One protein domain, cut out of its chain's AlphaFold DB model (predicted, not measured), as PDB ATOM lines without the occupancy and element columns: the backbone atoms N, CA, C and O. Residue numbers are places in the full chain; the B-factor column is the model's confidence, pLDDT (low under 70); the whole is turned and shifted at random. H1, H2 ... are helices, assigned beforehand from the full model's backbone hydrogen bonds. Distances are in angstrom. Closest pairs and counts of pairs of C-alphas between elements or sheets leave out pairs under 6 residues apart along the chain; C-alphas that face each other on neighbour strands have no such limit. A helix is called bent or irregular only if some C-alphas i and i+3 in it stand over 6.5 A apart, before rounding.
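Overview. This is residues 2 to 140 of the 276 residues of an uncharacterized protein of Gemmatimonadetes bacterium (UniProt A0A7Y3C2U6). Three long helices, H2, H3 and H4, run side by side and alternate in direction; H3 packs on both H2 and H4, while H2 and H4 stay apart from each other. The short helix H1 sticks out sideways before the beginning of H2, and between H3 and H4 a long loop, residues 72 to 111, reaches out past the end of H3 and folds back, with residues 79 to 86 and 88 to 94 sticking out. The printed part has 139 residues with four named helices in the order H1, H2, H3, H4 and no named strand, and its class is all helix. It is extended, with a radius of gyration of the C-alphas of 22.2 A, and its flat outline spans 78 by 45 by 18 A.

Along the chain. H1 covers residues 2 to 12 and begins at C-alpha 2 at (12.945, 66.295, 195.034); it is 15.1 A long from first to last C-alpha. H2, residues 16 to 42, is 38.0 A long and ends at C-alpha 42 at (53.028, 97.618, 186.824). H3, residues 48 to 71, is 33.8 A long; it is neither bent nor irregular, but only just: C-alphas 58 and 61 are 6.2 A apart. H4, residues 112 to 138, is 38.7 A long and ends at C-alpha 138 at (59.807, 106.433, 176.567).

Arrangement. H1 touches no helix, and it is apart from H2, H3 and H4. H2 and H3 form a helical hairpin: they touch, with the C-alphas of Val 36 and Pro 49 the closest at 5.7 A. Their lines stand at a shallow tilt of 18 degrees, opposite ways. H3 and H4 form a second helical hairpin and touch, with the C-alphas of Leu 55 and Ala 122 the closest at 6.3 A. Their shallow tilt is 12 degrees, and they run opposite ways. H2 and H4 are apart. In H1, H2 and H4 every O i to N i+4 pair is within hydrogen-bond range; in H3, 18 of 20 are.

Size, cuts and confidence. The two C-alphas farthest apart are those of Gly 89 and Gly 140, at 78.1 A. Residues 2 to 13, 79 to 86, 88 to 94 and 135 to 140 stand free; without them the body has 106 residues and spans 64 by 28 by 16 A. The links from H1 to H2 and from H2 to H3 are tight, while the link from H3 to H4, 40 residues, is long. The printed part has no cut. The mean pLDDT of the printed part is 76.6, and 54 residues are under 70: residues 2 to 16, 70 to 88, 91 to 109 and residue 140.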
ATOM      1  N   LEU A   2      11.474  66.423 195.147       50.94
ATOM      2  CA  LEU A   2      12.945  66.295 195.034       50.94
ATOM      3  C   LEU A   2      13.433  65.442 193.844       50.94
ATOM      4  O   LEU A   2      14.516  65.681 193.313       50.94
ATOM      5  N   HIS A   3      12.629  64.481 193.376       50.88
ATOM      6  CA  HIS A   3      12.999  63.656 192.222       50.88
ATOM      7  C   HIS A   3      12.892  64.418 190.891       50.88
ATOM      8  O   HIS A   3      13.720  64.209 190.007       50.88
ATOM      9  N   THR A   4      11.930  65.339 190.778       58.81
ATOM     10  CA  THR A   4      11.735  66.220 189.619       58.81
ATOM     11  C   THR A   4      12.840  67.266 189.540       58.81
ATOM     12  O   THR A   4      13.354  67.496 188.459       58.81
ATOM     13  N   LEU A   5      13.292  67.806 190.680       49.75
ATOM     14  CA  LEU A   5      14.451  68.707 190.770       49.75
ATOM     15  C   LEU A   5      15.768  68.012 190.410       49.75
ATOM     16  O   LEU A   5      16.581  68.586 189.698       49.75
ATOM     17  N   ARG A   6      15.968  66.754 190.826       52.97
ATOM     18  CA  ARG A   6      17.124  65.955 190.382       52.97
ATOM     19  C   ARG A   6      17.053  65.604 188.899       52.97
ATOM     20  O   ARG A   6      18.098  65.554 188.264       52.97
ATOM     21  N   LYS A   7      15.854  65.379 188.349       52.28
ATOM     22  CA  LYS A   7      15.652  65.161 186.911       52.28
ATOM     23  C   LYS A   7      15.884  66.456 186.127       52.28
ATOM     24  O   LYS A   7      16.630  66.411 185.174       52.28
ATOM     25  N   LEU A   8      15.395  67.606 186.599       51.25
ATOM     26  CA  LEU A   8      15.653  68.942 186.037       51.25
ATOM     27  C   LEU A   8      17.134  69.329 186.101       51.25
ATOM     28  O   LEU A   8      17.683  69.778 185.105       51.25
ATOM     29  N   ALA A   9      17.810  69.084 187.224       53.19
ATOM     30  CA  ALA A   9      19.249  69.308 187.357       53.19
ATOM     31  C   ALA A   9      20.068  68.377 186.447       53.19
ATOM     32  O   ALA A   9      21.134  68.759 185.974       53.19
ATOM     33  N   ARG A  10      19.562  67.167 186.173       46.34
ATOM     34  CA  ARG A  10      20.196  66.182 185.285       46.34
ATOM     35  C   ARG A  10      19.847  66.393 183.804       46.34
ATOM     36  O   ARG A  10      20.671  66.079 182.958       46.34
ATOM     37  N   GLU A  11      18.704  67.004 183.502       45.12
ATOM     38  CA  GLU A  11      18.289  67.438 182.159       45.12
ATOM     39  C   GLU A  11      19.025  68.726 181.748       45.12
ATOM     40  O   GLU A  11      19.473  68.867 180.612       45.12
ATOM     41  N   ILE A  12      19.266  69.629 182.708       49.16
ATOM     42  CA  ILE A  12      20.146  70.803 182.556       49.16
ATOM     43  C   ILE A  12      21.607  70.375 182.334       49.16
ATOM     44  O   ILE A  12      22.356  71.062 181.641       49.16
ATOM     45  N   HIS A  13      22.000  69.199 182.837       45.12
ATOM     46  CA  HIS A  13      23.334  68.615 182.659       45.12
ATOM     47  C   HIS A  13      23.600  68.068 181.239       45.12
ATOM     48  O   HIS A  13      24.717  67.649 180.949       45.12
ATOM     49  N   ARG A  14      22.609  68.088 180.331       51.38
ATOM     50  CA  ARG A  14      22.703  67.550 178.958       51.38
ATOM     51  C   ARG A  14      23.024  68.607 177.877       51.38
ATOM     52  O   ARG A  14      22.938  68.298 176.693       51.38
ATOM     53  N   ARG A  15      23.372  69.853 178.247       52.66
ATOM     54  CA  ARG A  15      23.574  70.994 177.319       52.66
ATOM     55  C   ARG A  15      24.996  71.582 177.392       52.66
ATOM     56  O   ARG A  15      25.267  72.440 178.229       52.66
ATOM     57  N   SER A  16      25.881  71.180 176.477       68.69
ATOM     58  CA  SER A  16      27.293  71.615 176.426       68.69
ATOM     59  C   SER A  16      27.497  73.125 176.206       68.69
ATOM     60  O   SER A  16      28.512  73.668 176.630       68.69
ATOM     61  N   VAL A  17      26.519  73.845 175.642       72.44
ATOM     62  CA  VAL A  17      26.623  75.302 175.403       72.44
ATOM     63  C   VAL A  17      26.703  76.095 176.710       72.44
ATOM     64  O   VAL A  17      27.507  77.014 176.825       72.44
ATOM     65  N   TRP A  18      25.932  75.716 177.734       77.00
ATOM     66  CA  TRP A  18      25.966  76.407 179.030       77.00
ATOM     67  C   TRP A  18      27.282  76.186 179.774       77.00
ATOM     68  O   TRP A  18      27.739  77.085 180.471       77.00
ATOM     69  N   GLN A  19      27.916  75.023 179.596       82.44
ATOM     70  CA  GLN A  19      29.251  74.768 180.138       82.44
ATOM     71  C   GLN A  19      30.303  75.638 179.452       82.44
ATOM     72  O   GLN A  19      31.172  76.175 180.132       82.44
ATOM     73  N   VAL A  20      30.199  75.831 178.134       82.75
ATOM     74  CA  VAL A  20      31.102  76.730 177.403       82.75
ATOM     75  C   VAL A  20      30.870  78.184 177.801       82.75
ATOM     76  O   VAL A  20      31.839  78.879 178.078       82.75
ATOM     77  N   VAL A  21      29.617  78.637 177.917       88.88
ATOM     78  CA  VAL A  21      29.298  79.985 178.425       88.88
ATOM     79  C   VAL A  21      29.868  80.180 179.829       88.88
ATOM     80  O   VAL A  21      30.539  81.179 180.082       88.88
ATOM     81  N   ALA A  22      29.633  79.232 180.738       90.00
ATOM     82  CA  ALA A  22      30.122  79.307 182.111       90.00
ATOM     83  C   ALA A  22      31.657  79.308 182.162       90.00
ATOM     84  O   ALA A  22      32.247  80.145 182.844       90.00
ATOM     85  N   GLY A  23      32.304  78.422 181.400       90.88
ATOM     86  CA  GLY A  23      33.759  78.351 181.292       90.88
ATOM     87  C   GLY A  23      34.361  79.621 180.696       90.88
ATOM     88  O   GLY A  23      35.328  80.148 181.240       90.88
ATOM     89  N   TYR A  24      33.756  80.162 179.637       92.19
ATOM     90  CA  TYR A  24      34.191  81.410 179.016       92.19
ATOM     91  C   TYR A  24      34.004  82.603 179.950       92.19
ATOM     92  O   TYR A  24      34.890  83.438 180.057       92.19
ATOM     93  N   THR A  25      32.882  82.672 180.666       95.44
ATOM     94  CA  THR A  25      32.613  83.748 181.632       95.44
ATOM     95  C   THR A  25      33.602  83.697 182.795       95.44
ATOM     96  O   THR A  25      34.124  84.732 183.205       95.44
ATOM     97  N   LEU A  26      33.912  82.498 183.301       96.69
ATOM     98  CA  LEU A  26      34.937  82.314 184.326       96.69
ATOM     99  C   LEU A  26      36.318  82.730 183.805       96.69
ATOM    100  O   LEU A  26      37.023  83.477 184.480       96.69
ATOM    101  N   PHE A  27      36.687  82.290 182.599       95.19
ATOM    102  CA  PHE A  27      37.937  82.681 181.951       95.19
ATOM    103  C   PHE A  27      38.021  84.194 181.741       95.19
ATOM    104  O   PHE A  27      39.027  84.788 182.110       95.19
ATOM    105  N   TRP A  28      36.966  84.825 181.215       97.00
ATOM    106  CA  TRP A  28      36.864  86.277 181.075       97.00
ATOM    107  C   TRP A  28      37.130  86.938 182.417       97.00
ATOM    108  O   TRP A  28      38.010  87.789 182.508       97.00
ATOM    109  N   PHE A  29      36.401  86.543 183.462       98.00
ATOM    110  CA  PHE A  29      36.553  87.127 184.787       98.00
ATOM    111  C   PHE A  29      37.997  87.006 185.293       98.00
ATOM    112  O   PHE A  29      38.572  88.011 185.704       98.00
ATOM    113  N   LEU A  30      38.612  85.820 185.205       98.25
ATOM    114  CA  LEU A  30      40.009  85.603 185.605       98.25
ATOM    115  C   LEU A  30      40.990  86.435 184.769       98.25
ATOM    116  O   LEU A  30      41.862  87.088 185.335       98.25
ATOM    117  N   ALA A  31      40.848  86.435 183.444       97.25
ATOM    118  CA  ALA A  31      41.724  87.162 182.532       97.25
ATOM    119  C   ALA A  31      41.627  88.675 182.756       97.25
ATOM    120  O   ALA A  31      42.643  89.352 182.883       97.25
ATOM    121  N   HIS A  32      40.412  89.204 182.893       97.75
ATOM    122  CA  HIS A  32      40.192  90.607 183.218       97.75
ATOM    123  C   HIS A  32      40.770  90.960 184.593       97.75
ATOM    124  O   HIS A  32      41.424  91.987 184.740       97.75
ATOM    125  N   ARG A  33      40.565  90.110 185.609       98.12
ATOM    126  CA  ARG A  33      41.155  90.304 186.943       98.12
ATOM    127  C   ARG A  33      42.677  90.319 186.899       98.12
ATOM    128  O   ARG A  33      43.273  91.154 187.567       98.12
ATOM    129  N   LEU A  34      43.283  89.445 186.101       97.31
ATOM    130  CA  LEU A  34      44.722  89.434 185.878       97.31
ATOM    131  C   LEU A  34      45.190  90.739 185.223       97.31
ATOM    132  O   LEU A  34      46.153  91.326 185.696       97.31
ATOM    133  N   VAL A  35      44.500  91.224 184.186       97.50
ATOM    134  CA  VAL A  35      44.852  92.492 183.520       97.50
ATOM    135  C   VAL A  35      44.725  93.682 184.471       97.50
ATOM    136  O   VAL A  35      45.627  94.515 184.500       97.50
ATOM    137  N   VAL A  36      43.658  93.757 185.270       92.81
ATOM    138  CA  VAL A  36      43.496  94.806 186.296       92.81
ATOM    139  C   VAL A  36      44.634  94.736 187.310       92.81
ATOM    140  O   VAL A  36      45.329  95.723 187.503       92.81
ATOM    141  N   ALA A  37      44.905  93.554 187.870       94.00
ATOM    142  CA  ALA A  37      45.984  93.379 188.838       94.00
ATOM    143  C   ALA A  37      47.362  93.746 188.259       94.00
ATOM    144  O   ALA A  37      48.162  94.377 188.938       94.00
ATOM    145  N   LEU A  38      47.641  93.381 187.003       92.56
ATOM    146  CA  LEU A  38      48.872  93.775 186.312       92.56
ATOM    147  C   LEU A  38      48.927  95.280 186.044       92.56
ATOM    148  O   LEU A  38      50.005  95.859 186.106       92.56
ATOM    149  N   THR A  39      47.788  95.908 185.755       86.44
ATOM    150  CA  THR A  39      47.697  97.359 185.554       86.44
ATOM    151  C   THR A  39      48.034  98.097 186.842       86.44
ATOM    152  O   THR A  39      48.890  98.978 186.815       86.44
ATOM    153  N   ASP A  40      47.458  97.669 187.965       85.50
ATOM    154  CA  ASP A  40      47.718  98.246 189.286       85.50
ATOM    155  C   ASP A  40      49.163  97.987 189.750       85.50
ATOM    156  O   ASP A  40      49.804  98.864 190.324       85.50
ATOM    157  N   LEU A  41      49.700  96.792 189.471       85.56
ATOM    158  CA  LEU A  41      51.046  96.388 189.887       85.56
ATOM    159  C   LEU A  41      52.158  97.060 189.072       85.56
ATOM    160  O   LEU A  41      53.184  97.442 189.630       85.56
ATOM    161  N   LEU A  42      51.992  97.144 187.750       85.81
ATOM    162  CA  LEU A  42      53.028  97.618 186.824       85.81
ATOM    163  C   LEU A  42      52.833  99.081 186.409       85.81
ATOM    164  O   LEU A  42      53.667  99.616 185.682       85.81
ATOM    165  N   GLY A  43      51.734  99.721 186.824       82.12
ATOM    166  CA  GLY A  43      51.378 101.071 186.388       82.12
ATOM    167  C   GLY A  43      51.062 101.142 184.893       82.12
ATOM    168  O   GLY A  43      51.460 102.097 184.223       82.12
ATOM    169  N   LEU A  44      50.397 100.116 184.344       87.12
ATOM    170  CA  LEU A  44      49.999 100.121 182.930       87.12
ATOM    171  C   LEU A  44      48.951 101.220 182.665       87.12
ATOM    172  O   LEU A  44      48.315 101.726 183.591       87.12
ATOM    173  N   PRO A  45      48.723 101.591 181.395       84.06
ATOM    174  CA  PRO A  45      47.758 102.633 181.061       84.06
ATOM    175  C   PRO A  45      46.334 102.291 181.515       84.06
ATOM    176  O   PRO A  45      45.889 101.153 181.359       84.06
ATOM    177  N   LEU A  46      45.580 103.296 181.974       83.38
ATOM    178  CA  LEU A  46      44.214 103.130 182.501       83.38
ATOM    179  C   LEU A  46      43.208 102.573 181.478       83.38
ATOM    180  O   LEU A  46      42.203 101.985 181.861       83.38
ATOM    181  N   TRP A  47      43.476 102.717 180.177       85.00
ATOM    182  CA  TRP A  47      42.641 102.148 179.114       85.00
ATOM    183  C   TRP A  47      42.861 100.636 178.914       85.00
ATOM    184  O   TRP A  47      42.044  99.979 178.263       85.00
ATOM    185  N   THR A  48      43.940 100.065 179.466       94.19
ATOM    186  CA  THR A  48      44.337  98.661 179.248       94.19
ATOM    187  C   THR A  48      43.254  97.673 179.697       94.19
ATOM    188  O   THR A  48      42.882  96.809 178.893       94.19
ATOM    189  N   PRO A  49      42.674  97.786 180.914       93.88
ATOM    190  CA  PRO A  49      41.594  96.897 181.339       93.88
ATOM    191  C   PRO A  49      40.349  97.005 180.451       93.88
ATOM    192  O   PRO A  49      39.759  95.984 180.098       93.88
ATOM    193  N   SER A  50      39.983  98.219 180.028       92.31
ATOM    194  CA  SER A  50      38.839  98.451 179.140       92.31
ATOM    195  C   SER A  50      39.039  97.790 177.777       92.31
ATOM    196  O   SER A  50      38.140  97.106 177.293       92.31
ATOM    197  N   MET A  51      40.232  97.912 177.182       95.50
ATOM    198  CA  MET A  51      40.550  97.244 175.917       95.50
ATOM    199  C   MET A  51      40.492  95.716 176.056       95.50
ATOM    200  O   MET A  51      39.911  95.038 175.207       95.50
ATOM    201  N   ALA A  52      41.050  95.164 177.140       97.50
ATOM    202  CA  ALA A  52      40.991  93.730 177.411       97.50
ATOM    203  C   ALA A  52      39.542  93.237 177.554       97.50
ATOM    204  O   ALA A  52      39.180  92.215 176.968       97.50
ATOM    205  N   PHE A  53      38.697  93.985 178.274       97.44
ATOM    206  CA  PHE A  53      37.266  93.702 178.384       97.44
ATOM    207  C   PHE A  53      36.592  93.674 177.008       97.44
ATOM    208  O   PHE A  53      35.870  92.726 176.711       97.44
ATOM    209  N   SER A  54      36.853  94.661 176.143       97.44
ATOM    210  CA  SER A  54      36.289  94.711 174.787       97.44
ATOM    211  C   SER A  54      36.721  93.524 173.922       97.44
ATOM    212  O   SER A  54      35.890  92.927 173.240       97.44
ATOM    213  N   LEU A  55      37.997  93.137 173.969       97.38
ATOM    214  CA  LEU A  55      38.505  91.986 173.217       97.38
ATOM    215  C   LEU A  55      37.875  90.665 173.690       97.38
ATOM    216  O   LEU A  55      37.493  89.833 172.865       97.38
ATOM    217  N   LEU A  56      37.701  90.490 175.004       96.94
ATOM    218  CA  LEU A  56      36.976  89.351 175.579       96.94
ATOM    219  C   LEU A  56      35.483  89.383 175.201       96.94
ATOM    220  O   LEU A  56      34.910  88.359 174.835       96.94
ATOM    221  N   ALA A  57      34.861  90.563 175.184       97.00
ATOM    222  CA  ALA A  57      33.473  90.727 174.753       97.00
ATOM    223  C   ALA A  57      33.242  90.280 173.312       97.00
ATOM    224  O   ALA A  57      32.229  89.643 173.027       97.00
ATOM    225  N   ILE A  58      34.196  90.558 172.424       96.25
ATOM    226  CA  ILE A  58      34.165  90.119 171.024       96.25
ATOM    227  C   ILE A  58      34.438  88.611 170.905       96.25
ATOM    228  O   ILE A  58      33.869  87.947 170.039       96.25
ATOM    229  N   GLY A  59      35.270  88.036 171.776       92.94
ATOM    230  CA  GLY A  59      35.568  86.603 171.759       92.94
ATOM    231  C   GLY A  59      34.371  85.720 172.130       92.94
ATOM    232  O   GLY A  59      34.215  84.635 171.567       92.94
ATOM    233  N   LEU A  60      33.490  86.190 173.019       92.88
ATOM    234  CA  LEU A  60      32.301  85.452 173.457       92.88
ATOM    235  C   LEU A  60      31.391  85.007 172.291       92.88
ATOM    236  O   LEU A  60      31.147  83.802 172.170       92.88
ATOM    237  N   PRO A  61      30.897  85.897 171.404       92.94
ATOM    238  CA  PRO A  61      30.053  85.490 170.283       92.94
ATOM    239  C   PRO A  61      30.786  84.575 169.295       92.94
ATOM    240  O   PRO A  61      30.158  83.678 168.736       92.94
ATOM    241  N   ILE A  62      32.104  84.731 169.116       89.31
ATOM    242  CA  ILE A  62      32.909  83.858 168.244       89.31
ATOM    243  C   ILE A  62      32.952  82.429 168.799       89.31
ATOM    244  O   ILE A  62      32.729  81.464 168.061       89.31
ATOM    245  N   VAL A  63      33.203  82.274 170.102       87.88
ATOM    246  CA  VAL A  63      33.220  80.960 170.762       87.88
ATOM    247  C   VAL A  63      31.836  80.315 170.701       87.88
ATOM    248  O   VAL A  63      31.727  79.138 170.363       87.88
ATOM    249  N   LEU A  64      30.768  81.083 170.936       87.44
ATOM    250  CA  LEU A  64      29.399  80.577 170.810       87.44
ATOM    251  C   LEU A  64      29.076  80.128 169.385       87.44
ATOM    252  O   LEU A  64      28.600  79.004 169.207       87.44
ATOM    253  N   ALA A  65      29.398  80.939 168.377       83.69
ATOM    254  CA  ALA A  65      29.228  80.567 166.976       83.69
ATOM    255  C   ALA A  65      29.988  79.272 166.643       83.69
ATOM    256  O   ALA A  65      29.445  78.393 165.978       83.69
ATOM    257  N   THR A  66      31.201  79.109 167.179       83.25
ATOM    258  CA  THR A  66      32.018  77.899 166.994       83.25
ATOM    259  C   THR A  66      31.372  76.670 167.640       83.25
ATOM    260  O   THR A  66      31.348  75.604 167.028       83.25
ATOM    261  N   THR A  67      30.784  76.800 168.839       81.19
ATOM    262  CA  THR A  67      30.078  75.675 169.485       81.19
ATOM    263  C   THR A  67      28.867  75.199 168.697       81.19
ATOM    264  O   THR A  67      28.648  73.995 168.606       81.19
ATOM    265  N   VAL A  68      28.108  76.119 168.102       75.38
ATOM    266  CA  VAL A  68      26.940  75.779 167.278       75.38
ATOM    267  C   VAL A  68      27.378  75.177 165.943       75.38
ATOM    268  O   VAL A  68      26.805  74.179 165.513       75.38
ATOM    269  N   ALA A  69      28.414  75.743 165.314       72.75
ATOM    270  CA  ALA A  69      28.917  75.286 164.021       72.75
ATOM    271  C   ALA A  69      29.585  73.900 164.088       72.75
ATOM    272  O   ALA A  69      29.394  73.100 163.180       72.75
ATOM    273  N   GLN A  70      30.343  73.597 165.152       68.62
ATOM    274  CA  GLN A  70      31.082  72.330 165.270       68.62
ATOM    275  C   GLN A  70      30.411  71.275 166.154       68.62
ATOM    276  O   GLN A  70      30.656  70.087 165.973       68.62
ATOM    277  N   GLY A  71      29.606  71.680 167.140       62.69
ATOM    278  CA  GLY A  71      28.903  70.750 168.028       62.69
ATOM    279  C   GLY A  71      27.604  70.191 167.442       62.69
ATOM    280  O   GLY A  71      27.075  69.225 167.993       62.69
ATOM    281  N   GLY A  72      27.101  70.787 166.352       54.88
ATOM    282  CA  GLY A  72      25.765  70.534 165.813       54.88
ATOM    283  C   GLY A  72      24.661  71.127 166.698       54.88
ATOM    284  O   GLY A  72      24.809  71.276 167.915       54.88
ATOM    285  N   LEU A  73      23.522  71.488 166.099       45.16
ATOM    286  CA  LEU A  73      22.322  71.836 166.865       45.16
ATOM    287  C   LEU A  73      21.905  70.625 167.728       45.16
ATOM    288  O   LEU A  73      22.041  69.485 167.279       45.16
ATOM    289  N   PRO A  74      21.389  70.819 168.958       44.16
ATOM    290  CA  PRO A  74      20.966  69.715 169.818       44.16
ATOM    291  C   PRO A  74      19.992  68.769 169.091       44.16
ATOM    292  O   PRO A  74      18.858  69.154 168.822       44.16
ATOM    293  N   GLY A  75      20.434  67.541 168.791       48.25
ATOM    294  CA  GLY A  75      19.646  66.527 168.070       48.25
ATOM    295  C   GLY A  75      20.066  66.265 166.618       48.25
ATOM    296  O   GLY A  75      19.538  65.338 166.019       48.25
ATOM    297  N   LEU A  76      21.027  67.019 166.076       47.75
ATOM    298  CA  LEU A  76      21.535  66.875 164.709       47.75
ATOM    299  C   LEU A  76      23.051  66.663 164.745       47.75
ATOM    300  O   LEU A  76      23.830  67.602 164.576       47.75
ATOM    301  N   ARG A  77      23.476  65.429 165.036       46.91
ATOM    302  CA  ARG A  77      24.871  65.035 164.815       46.91
ATOM    303  C   ARG A  77      25.029  64.784 163.322       46.91
ATOM    304  O   ARG A  77      24.299  63.981 162.757       46.91
ATOM    305  N   ILE A  78      25.952  65.500 162.694       52.53
ATOM    306  CA  ILE A  78      26.426  65.148 161.360       52.53
ATOM    307  C   ILE A  78      27.420  64.011 161.591       52.53
ATOM    308  O   ILE A  78      28.573  64.260 161.933       52.53
ATOM    309  N   GLU A  79      26.953  62.764 161.547       53.69
ATOM    310  CA  GLU A  79      27.864  61.652 161.288       53.69
ATOM    311  C   GLU A  79      28.372  61.832 159.846       53.69
ATOM    312  O   GLU A  79      27.593  61.843 158.892       53.69
ATOM    313  N   ASP A  80      29.674  62.087 159.703       54.84
ATOM    314  CA  ASP A  80      30.321  62.311 158.414       54.84
ATOM    315  C   ASP A  80      30.197  61.047 157.550       54.84
ATOM    316  O   ASP A  80      30.842  60.041 157.822       54.84
ATOM    317  N   VAL A  81      29.374  61.130 156.500       55.12
ATOM    318  CA  VAL A  81      29.180  60.106 155.459       55.12
ATOM    319  C   VAL A  81      28.715  58.754 156.018       55.12
ATOM    320  O   VAL A  81      29.503  57.847 156.268       55.12
ATOM    321  N   VAL A  82      27.397  58.599 156.144       55.94
ATOM    322  CA  VAL A  82      26.772  57.287 156.348       55.94
ATOM    323  C   VAL A  82      26.911  56.479 155.053       55.94
ATOM    324  O   VAL A  82      26.589  56.985 153.974       55.94
ATOM    325  N   ASP A  83      27.420  55.248 155.143       60.88
ATOM    326  CA  ASP A  83      27.541  54.349 153.991       60.88
ATOM    327  C   ASP A  83      26.134  54.131 153.393       60.88
ATOM    328  O   ASP A  83      25.204  53.828 154.144       60.88
ATOM    329  N   PRO A  84      25.917  54.289 152.073       64.38
ATOM    330  CA  PRO A  84      24.590  54.138 151.470       64.38
ATOM    331  C   PRO A  84      23.902  52.807 151.798       64.38
ATOM    332  O   PRO A  84      22.674  52.744 151.810       64.38
ATOM    333  N   ASN A  85      24.681  51.765 152.100       69.81
ATOM    334  CA  ASN A  85      24.161  50.457 152.498       69.81
ATOM    335  C   ASN A  85      23.629  50.432 153.946       69.81
ATOM    336  O   ASN A  85      22.771  49.617 154.265       69.81
ATOM    337  N   GLU A  86      24.087  51.328 154.826       64.81
ATOM    338  CA  GLU A  86      23.548  51.491 156.189       64.81
ATOM    339  C   GLU A  86      22.222  52.269 156.207       64.81
ATOM    340  O   GLU A  86      21.487  52.233 157.193       64.81
ATOM    341  N   LEU A  87      21.896  52.949 155.104       65.94
ATOM    342  CA  LEU A  87      20.627  53.652 154.896       65.94
ATOM    343  C   LEU A  87      19.540  52.738 154.303       65.94
ATOM    344  O   LEU A  87      18.380  53.141 154.185       65.94
ATOM    345  N   GLU A  88      19.894  51.507 153.918       66.19
ATOM    346  CA  GLU A  88      18.990  50.562 153.272       66.19
ATOM    347  C   GLU A  88      17.969  50.009 154.289       66.19
ATOM    348  O   GLU A  88      18.304  49.283 155.222       66.19
ATOM    349  N   GLY A  89      16.692  50.379 154.125       70.25
ATOM    350  CA  GLY A  89      15.593  49.967 155.011       70.25
ATOM    351  C   GLY A  89      15.168  51.002 156.060       70.25
ATOM    352  O   GLY A  89      14.188  50.763 156.766       70.25
ATOM    353  N   LEU A  90      15.841  52.154 156.134       70.44
ATOM    354  CA  LEU A  90      15.404  53.299 156.936       70.44
ATOM    355  C   LEU A  90      14.422  54.164 156.137       70.44
ATOM    356  O   LEU A  90      14.582  54.358 154.929       70.44
ATOM    357  N   THR A  91      13.386  54.687 156.792       66.06
ATOM    358  CA  THR A  91      12.455  55.610 156.132       66.06
ATOM    359  C   THR A  91      13.023  57.037 156.149       66.06
ATOM    360  O   THR A  91      13.822  57.365 157.028       66.06
ATOM    361  N   PRO A  92      12.626  57.934 155.224       61.62
ATOM    362  CA  PRO A  92      13.059  59.340 155.246       61.62
ATOM    363  C   PRO A  92      12.728  60.092 156.547       61.62
ATOM    364  O   PRO A  92      13.258  61.173 156.782       61.62
ATOM    365  N   GLU A  93      11.845  59.541 157.384       59.59
ATOM    366  CA  GLU A  93      11.511  60.067 158.710       59.59
ATOM    367  C   GLU A  93      12.556  59.681 159.774       59.59
ATOM    368  O   GLU A  93      12.743  60.417 160.743       59.59
ATOM    369  N   ASP A  94      13.276  58.572 159.568       59.00
ATOM    370  CA  ASP A  94      14.324  58.059 160.460       59.00
ATOM    371  C   ASP A  94      15.696  58.705 160.192       59.00
ATOM    372  O   ASP A  94      16.583  58.673 161.048       59.00
ATOM    373  N   VAL A  95      15.877  59.310 159.011       58.66
ATOM    374  CA  VAL A  95      17.143  59.904 158.557       58.66
ATOM    375  C   VAL A  95      16.960  61.399 158.307       58.66
ATOM    376  O   VAL A  95      16.432  61.825 157.281       58.66
ATOM    377  N   HIS A  96      17.439  62.230 159.234       59.41
ATOM    378  CA  HIS A  96      17.418  63.681 159.058       59.41
ATOM    379  C   HIS A  96      18.583  64.137 158.165       59.41
ATOM    380  O   HIS A  96      19.681  64.421 158.641       59.41
ATOM    381  N   VAL A  97      18.344  64.209 156.856       58.84
ATOM    382  CA  VAL A  97      19.321  64.724 155.887       58.84
ATOM    383  C   VAL A  97      19.379  66.248 155.994       58.84
ATOM    384  O   VAL A  97      18.386  66.926 155.734       58.84
ATOM    385  N   ILE A  98      20.537  66.804 156.358       57.34
ATOM    386  CA  ILE A  98      20.757  68.255 156.284       57.34
ATOM    387  C   ILE A  98      20.874  68.626 154.799       57.34
ATOM    388  O   ILE A  98      21.793  68.142 154.139       57.34
ATOM    389  N   PRO A  99      19.976  69.466 154.251       57.62
ATOM    390  CA  PRO A  99      20.061  69.871 152.858       57.62
ATOM    391  C   PRO A  99      21.370  70.617 152.606       57.62
ATOM    392  O   PRO A  99      21.752  71.486 153.388       57.62
ATOM    393  N   GLU A 100      22.005  70.356 151.467       56.38
ATOM    394  CA  GLU A 100      23.211  71.060 151.002       56.38
ATOM    395  C   GLU A 100      23.014  72.594 150.942       56.38
ATOM    396  O   GLU A 100      23.957  73.369 151.059       56.38
ATOM    397  N   ALA A 101      21.757  73.043 150.841       58.09
ATOM    398  CA  ALA A 101      21.344  74.445 150.876       58.09
ATOM    399  C   ALA A 101      21.332  75.088 152.285       58.09
ATOM    400  O   ALA A 101      20.911  76.239 152.426       58.09
ATOM    401  N   HIS A 102      21.739  74.380 153.344       59.91
ATOM    402  CA  HIS A 102      21.787  74.943 154.694       59.91
ATOM    403  C   HIS A 102      22.909  76.003 154.795       59.91
ATOM    404  O   HIS A 102      24.050  75.712 154.446       59.91
ATOM    405  N   PRO A 103      22.660  77.216 155.329       61.59
ATOM    406  CA  PRO A 103      23.620  78.335 155.296       61.59
ATOM    407  C   PRO A 103      24.915  78.102 156.095       61.59
ATOM    408  O   PRO A 103      25.873  78.858 155.966       61.59
ATOM    409  N   LEU A 104      24.937  77.073 156.945       56.12
ATOM    410  CA  LEU A 104      26.107  76.649 157.722       56.12
ATOM    411  C   LEU A 104      26.856  75.466 157.081       56.12
ATOM    412  O   LEU A 104      27.861  75.019 157.628       56.12
ATOM    413  N   TYR A 105      26.394  74.949 155.940       55.31
ATOM    414  CA  TYR A 105      27.080  73.886 155.210       55.31
ATOM    415  C   TYR A 105      28.368  74.448 154.577       55.31
ATOM    416  O   TYR A 105      28.329  75.428 153.837       55.31
ATOM    417  N   GLY A 106      29.530  73.876 154.915       59.12
ATOM    418  CA  GLY A 106      30.828  74.272 154.345       59.12
ATOM    419  C   GLY A 106      31.563  75.448 155.015       59.12
ATOM    420  O   GLY A 106      32.586  75.892 154.489       59.12
ATOM    421  N   VAL A 107      31.121  75.958 156.173       64.12
ATOM    422  CA  VAL A 107      31.858  77.019 156.898       64.12
ATOM    423  C   VAL A 107      33.136  76.470 157.554       64.12
ATOM    424  O   VAL A 107      33.118  75.873 158.623       64.12
ATOM    425  N   THR A 108      34.292  76.689 156.923       66.56
ATOM    426  CA  THR A 108      35.598  76.180 157.400       66.56
ATOM    427  C   THR A 108      36.309  77.103 158.393       66.56
ATOM    428  O   THR A 108      37.309  76.720 159.005       66.56
ATOM    429  N   PHE A 109      35.820  78.333 158.574       69.94
ATOM    430  CA  PHE A 109      36.473  79.338 159.416       69.94
ATOM    431  C   PHE A 109      36.069  79.253 160.898       69.94
ATOM    432  O   PHE A 109      36.877  79.614 161.753       69.94
ATOM    433  N   LEU A 110      34.887  78.722 161.229       75.00
ATOM    434  CA  LEU A 110      34.416  78.541 162.610       75.00
ATOM    435  C   LEU A 110      34.895  77.204 163.181       75.00
ATOM    436  O   LEU A 110      34.129  76.255 163.327       75.00
ATOM    437  N   THR A 111      36.188  77.137 163.500       81.38
ATOM    438  CA  THR A 111      36.791  75.975 164.161       81.38
ATOM    439  C   THR A 111      37.391  76.328 165.514       81.38
ATOM    440  O   THR A 111      37.874  77.445 165.694       81.38
ATOM    441  N   TRP A 112      37.444  75.375 166.454       76.75
ATOM    442  CA  TRP A 112      38.126  75.557 167.746       76.75
ATOM    443  C   TRP A 112      39.567  76.048 167.576       76.75
ATOM    444  O   TRP A 112      40.016  76.908 168.328       76.75
ATOM    445  N   ARG A 113      40.273  75.567 166.544       81.62
ATOM    446  CA  ARG A 113      41.626  76.031 166.214       81.62
ATOM    447  C   ARG A 113      41.646  77.522 165.869       81.62
ATOM    448  O   ARG A 113      42.486  78.246 166.394       81.62
ATOM    449  N   ASN A 114      40.723  77.986 165.028       84.94
ATOM    450  CA  ASN A 114      40.640  79.397 164.639       84.94
ATOM    451  C   ASN A 114      40.119  80.286 165.777       84.94
ATOM    452  O   ASN A 114      40.561  81.423 165.900       84.94
ATOM    453  N   ALA A 115      39.237  79.774 166.639       86.25
ATOM    454  CA  ALA A 115      38.780  80.482 167.833       86.25
ATOM    455  C   ALA A 115      39.929  80.698 168.835       86.25
ATOM    456  O   ALA A 115      40.112  81.810 169.334       86.25
ATOM    457  N   ILE A 116      40.753  79.669 169.074       87.62
ATOM    458  CA  ILE A 116      41.971  79.784 169.894       87.62
ATOM    459  C   ILE A 116      42.954  80.766 169.249       87.62
ATOM    460  O   ILE A 116      43.465  81.649 169.934       87.62
ATOM    461  N   LEU A 117      43.178  80.659 167.934       91.69
ATOM    462  CA  LEU A 117      44.030  81.592 167.193       91.69
ATOM    463  C   LEU A 117      43.532  83.040 167.338       91.69
ATOM    464  O   LEU A 117      44.331  83.929 167.604       91.69
ATOM    465  N   GLY A 118      42.221  83.274 167.233       92.50
ATOM    466  CA  GLY A 118      41.608  84.586 167.446       92.50
ATOM    467  C   GLY A 118      41.860  85.130 168.854       92.50
ATOM    468  O   GLY A 118      42.229  86.292 169.000       92.50
ATOM    469  N   GLY A 119      41.754  84.281 169.882       91.81
ATOM    470  CA  GLY A 119      42.105  84.642 171.258       91.81
ATOM    471  C   GLY A 119      43.582  85.020 171.422       91.81
ATOM    472  O   GLY A 119      43.891  86.033 172.049       91.81
ATOM    473  N   VAL A 120      44.496  84.261 170.812       95.69
ATOM    474  CA  VAL A 120      45.940  84.566 170.813       95.69
ATOM    475  C   VAL A 120      46.225  85.881 170.088       95.69
ATOM    476  O   VAL A 120      46.975  86.707 170.601       95.69
ATOM    477  N   MET A 121      45.603  86.110 168.932       97.06
ATOM    478  CA  MET A 121      45.751  87.355 168.172       97.06
ATOM    479  C   MET A 121      45.219  88.564 168.945       97.06
ATOM    480  O   MET A 121      45.851  89.616 168.935       97.06
ATOM    481  N   ALA A 122      44.100  88.417 169.659       96.44
ATOM    482  CA  ALA A 122      43.570  89.462 170.530       96.44
ATOM    483  C   ALA A 122      44.533  89.785 171.687       96.44
ATOM    484  O   ALA A 122      44.805  90.954 171.957       96.44
ATOM    485  N   ALA A 123      45.105  88.764 172.333       96.56
ATOM    486  CA  ALA A 123      46.113  88.961 173.375       96.56
ATOM    487  C   ALA A 123      47.383  89.633 172.825       96.56
ATOM    488  O   ALA A 123      47.898  90.567 173.439       96.56
ATOM    489  N   ALA A 124      47.856  89.211 171.648       97.94
ATOM    490  CA  ALA A 124      48.988  89.834 170.970       97.94
ATOM    491  C   ALA A 124      48.705  91.309 170.651       97.94
ATOM    492  O   ALA A 124      49.535  92.160 170.951       97.94
ATOM    493  N   LEU A 125      47.513  91.627 170.134       98.31
ATOM    494  CA  LEU A 125      47.093  93.001 169.858       98.31
ATOM    495  C   LEU A 125      47.109  93.874 171.120       98.31
ATOM    496  O   LEU A 125      47.612  94.997 171.072       98.31
ATOM    497  N   LEU A 126      46.599  93.366 172.246       96.94
ATOM    498  CA  LEU A 126      46.638  94.068 173.531       96.94
ATOM    499  C   LEU A 126      48.086  94.349 173.960       96.94
ATOM    500  O   LEU A 126      48.433  95.498 174.233       96.94
ATOM    501  N   VAL A 127      48.944  93.323 173.962       97.25
ATOM    502  CA  VAL A 127      50.359  93.450 174.350       97.25
ATOM    503  C   VAL A 127      51.088  94.436 173.442       97.25
ATOM    504  O   VAL A 127      51.755  95.339 173.938       97.25
ATOM    505  N   THR A 128      50.936  94.317 172.123       97.81
ATOM    506  CA  THR A 128      51.561  95.231 171.163       97.81
ATOM    507  C   THR A 128      51.076  96.665 171.354       97.81
ATOM    508  O   THR A 128      51.893  97.577 171.291       97.81
ATOM    509  N   SER A 129      49.790  96.879 171.641       95.38
ATOM    510  CA  SER A 129      49.244  98.221 171.892       95.38
ATOM    511  C   SER A 129      49.851  98.851 173.146       95.38
ATOM    512  O   SER A 129      50.273 100.005 173.113       95.38
ATOM    513  N   VAL A 130      49.963  98.081 174.234       93.69
ATOM    514  CA  VAL A 130      50.617  98.535 175.472       93.69
ATOM    515  C   VAL A 130      52.097  98.827 175.223       93.69
ATOM    516  O   VAL A 130      52.578  99.892 175.594       93.69
ATOM    517  N   VAL A 131      52.824  97.936 174.544       94.62
ATOM    518  CA  VAL A 131      54.249  98.137 174.226       94.62
ATOM    519  C   VAL A 131      54.455  99.364 173.337       94.62
ATOM    520  O   VAL A 131      55.357 100.156 173.601       94.62
ATOM    521  N   ALA A 132      53.623  99.561 172.314       91.81
ATOM    522  CA  ALA A 132      53.689 100.732 171.442       91.81
ATOM    523  C   ALA A 132      53.445 102.025 172.232       91.81
ATOM    524  O   ALA A 132      54.218 102.974 172.099       91.81
ATOM    525  N   TYR A 133      52.440 102.032 173.110       85.06
ATOM    526  CA  TYR A 133      52.168 103.148 174.015       85.06
ATOM    527  C   TYR A 133      53.367 103.452 174.922       85.06
ATOM    528  O   TYR A 133      53.796 104.599 175.020       85.06
ATOM    529  N   LEU A 134      53.946 102.427 175.554       87.44
ATOM    530  CA  LEU A 134      55.108 102.586 176.433       87.44
ATOM    531  C   LEU A 134      56.350 103.048 175.663       87.44
ATOM    532  O   LEU A 134      57.150 103.814 176.187       87.44
ATOM    533  N   THR A 135      56.496 102.620 174.410       86.38
ATOM    534  CA  THR A 135      57.578 103.064 173.527       86.38
ATOM    535  C   THR A 135      57.423 104.548 173.203       86.38
ATOM    536  O   THR A 135      58.373 105.305 173.378       86.38
ATOM    537  N   MET A 136      56.226 104.994 172.804       80.81
ATOM    538  CA  MET A 136      55.939 106.421 172.582       80.81
ATOM    539  C   MET A 136      56.219 107.248 173.841       80.81
ATOM    540  O   MET A 136      56.890 108.277 173.765       80.81
ATOM    541  N   TRP A 137      55.795 106.738 175.000       72.88
ATOM    542  CA  TRP A 137      56.064 107.344 176.301       72.88
ATOM    543  C   TRP A 137      57.568 107.476 176.589       72.88
ATOM    544  O   TRP A 137      58.023 108.556 176.960       72.88
ATOM    545  N   ALA A 138      58.357 106.423 176.354       71.38
ATOM    546  CA  ALA A 138      59.807 106.433 176.567       71.38
ATOM    547  C   ALA A 138      60.550 107.412 175.639       71.38
ATOM    548  O   ALA A 138      61.586 107.954 176.018       71.38
ATOM    549  N   PHE A 139      60.014 107.676 174.444       77.56
ATOM    550  CA  PHE A 139      60.545 108.670 173.506       77.56
ATOM    551  C   PHE A 139      60.061 110.106 173.781       77.56
ATOM    552  O   PHE A 139      60.322 111.000 172.978       77.56
ATOM    553  N   GLY A 140      59.364 110.352 174.898       55.38
ATOM    554  CA  GLY A 140      58.870 111.683 175.265       55.38
ATOM    555  C   GLY A 140      57.678 112.158 174.429       55.38
ATOM    556  O   GLY A 140      57.222 113.289 174.583       55.38
TER     557      GLY A 140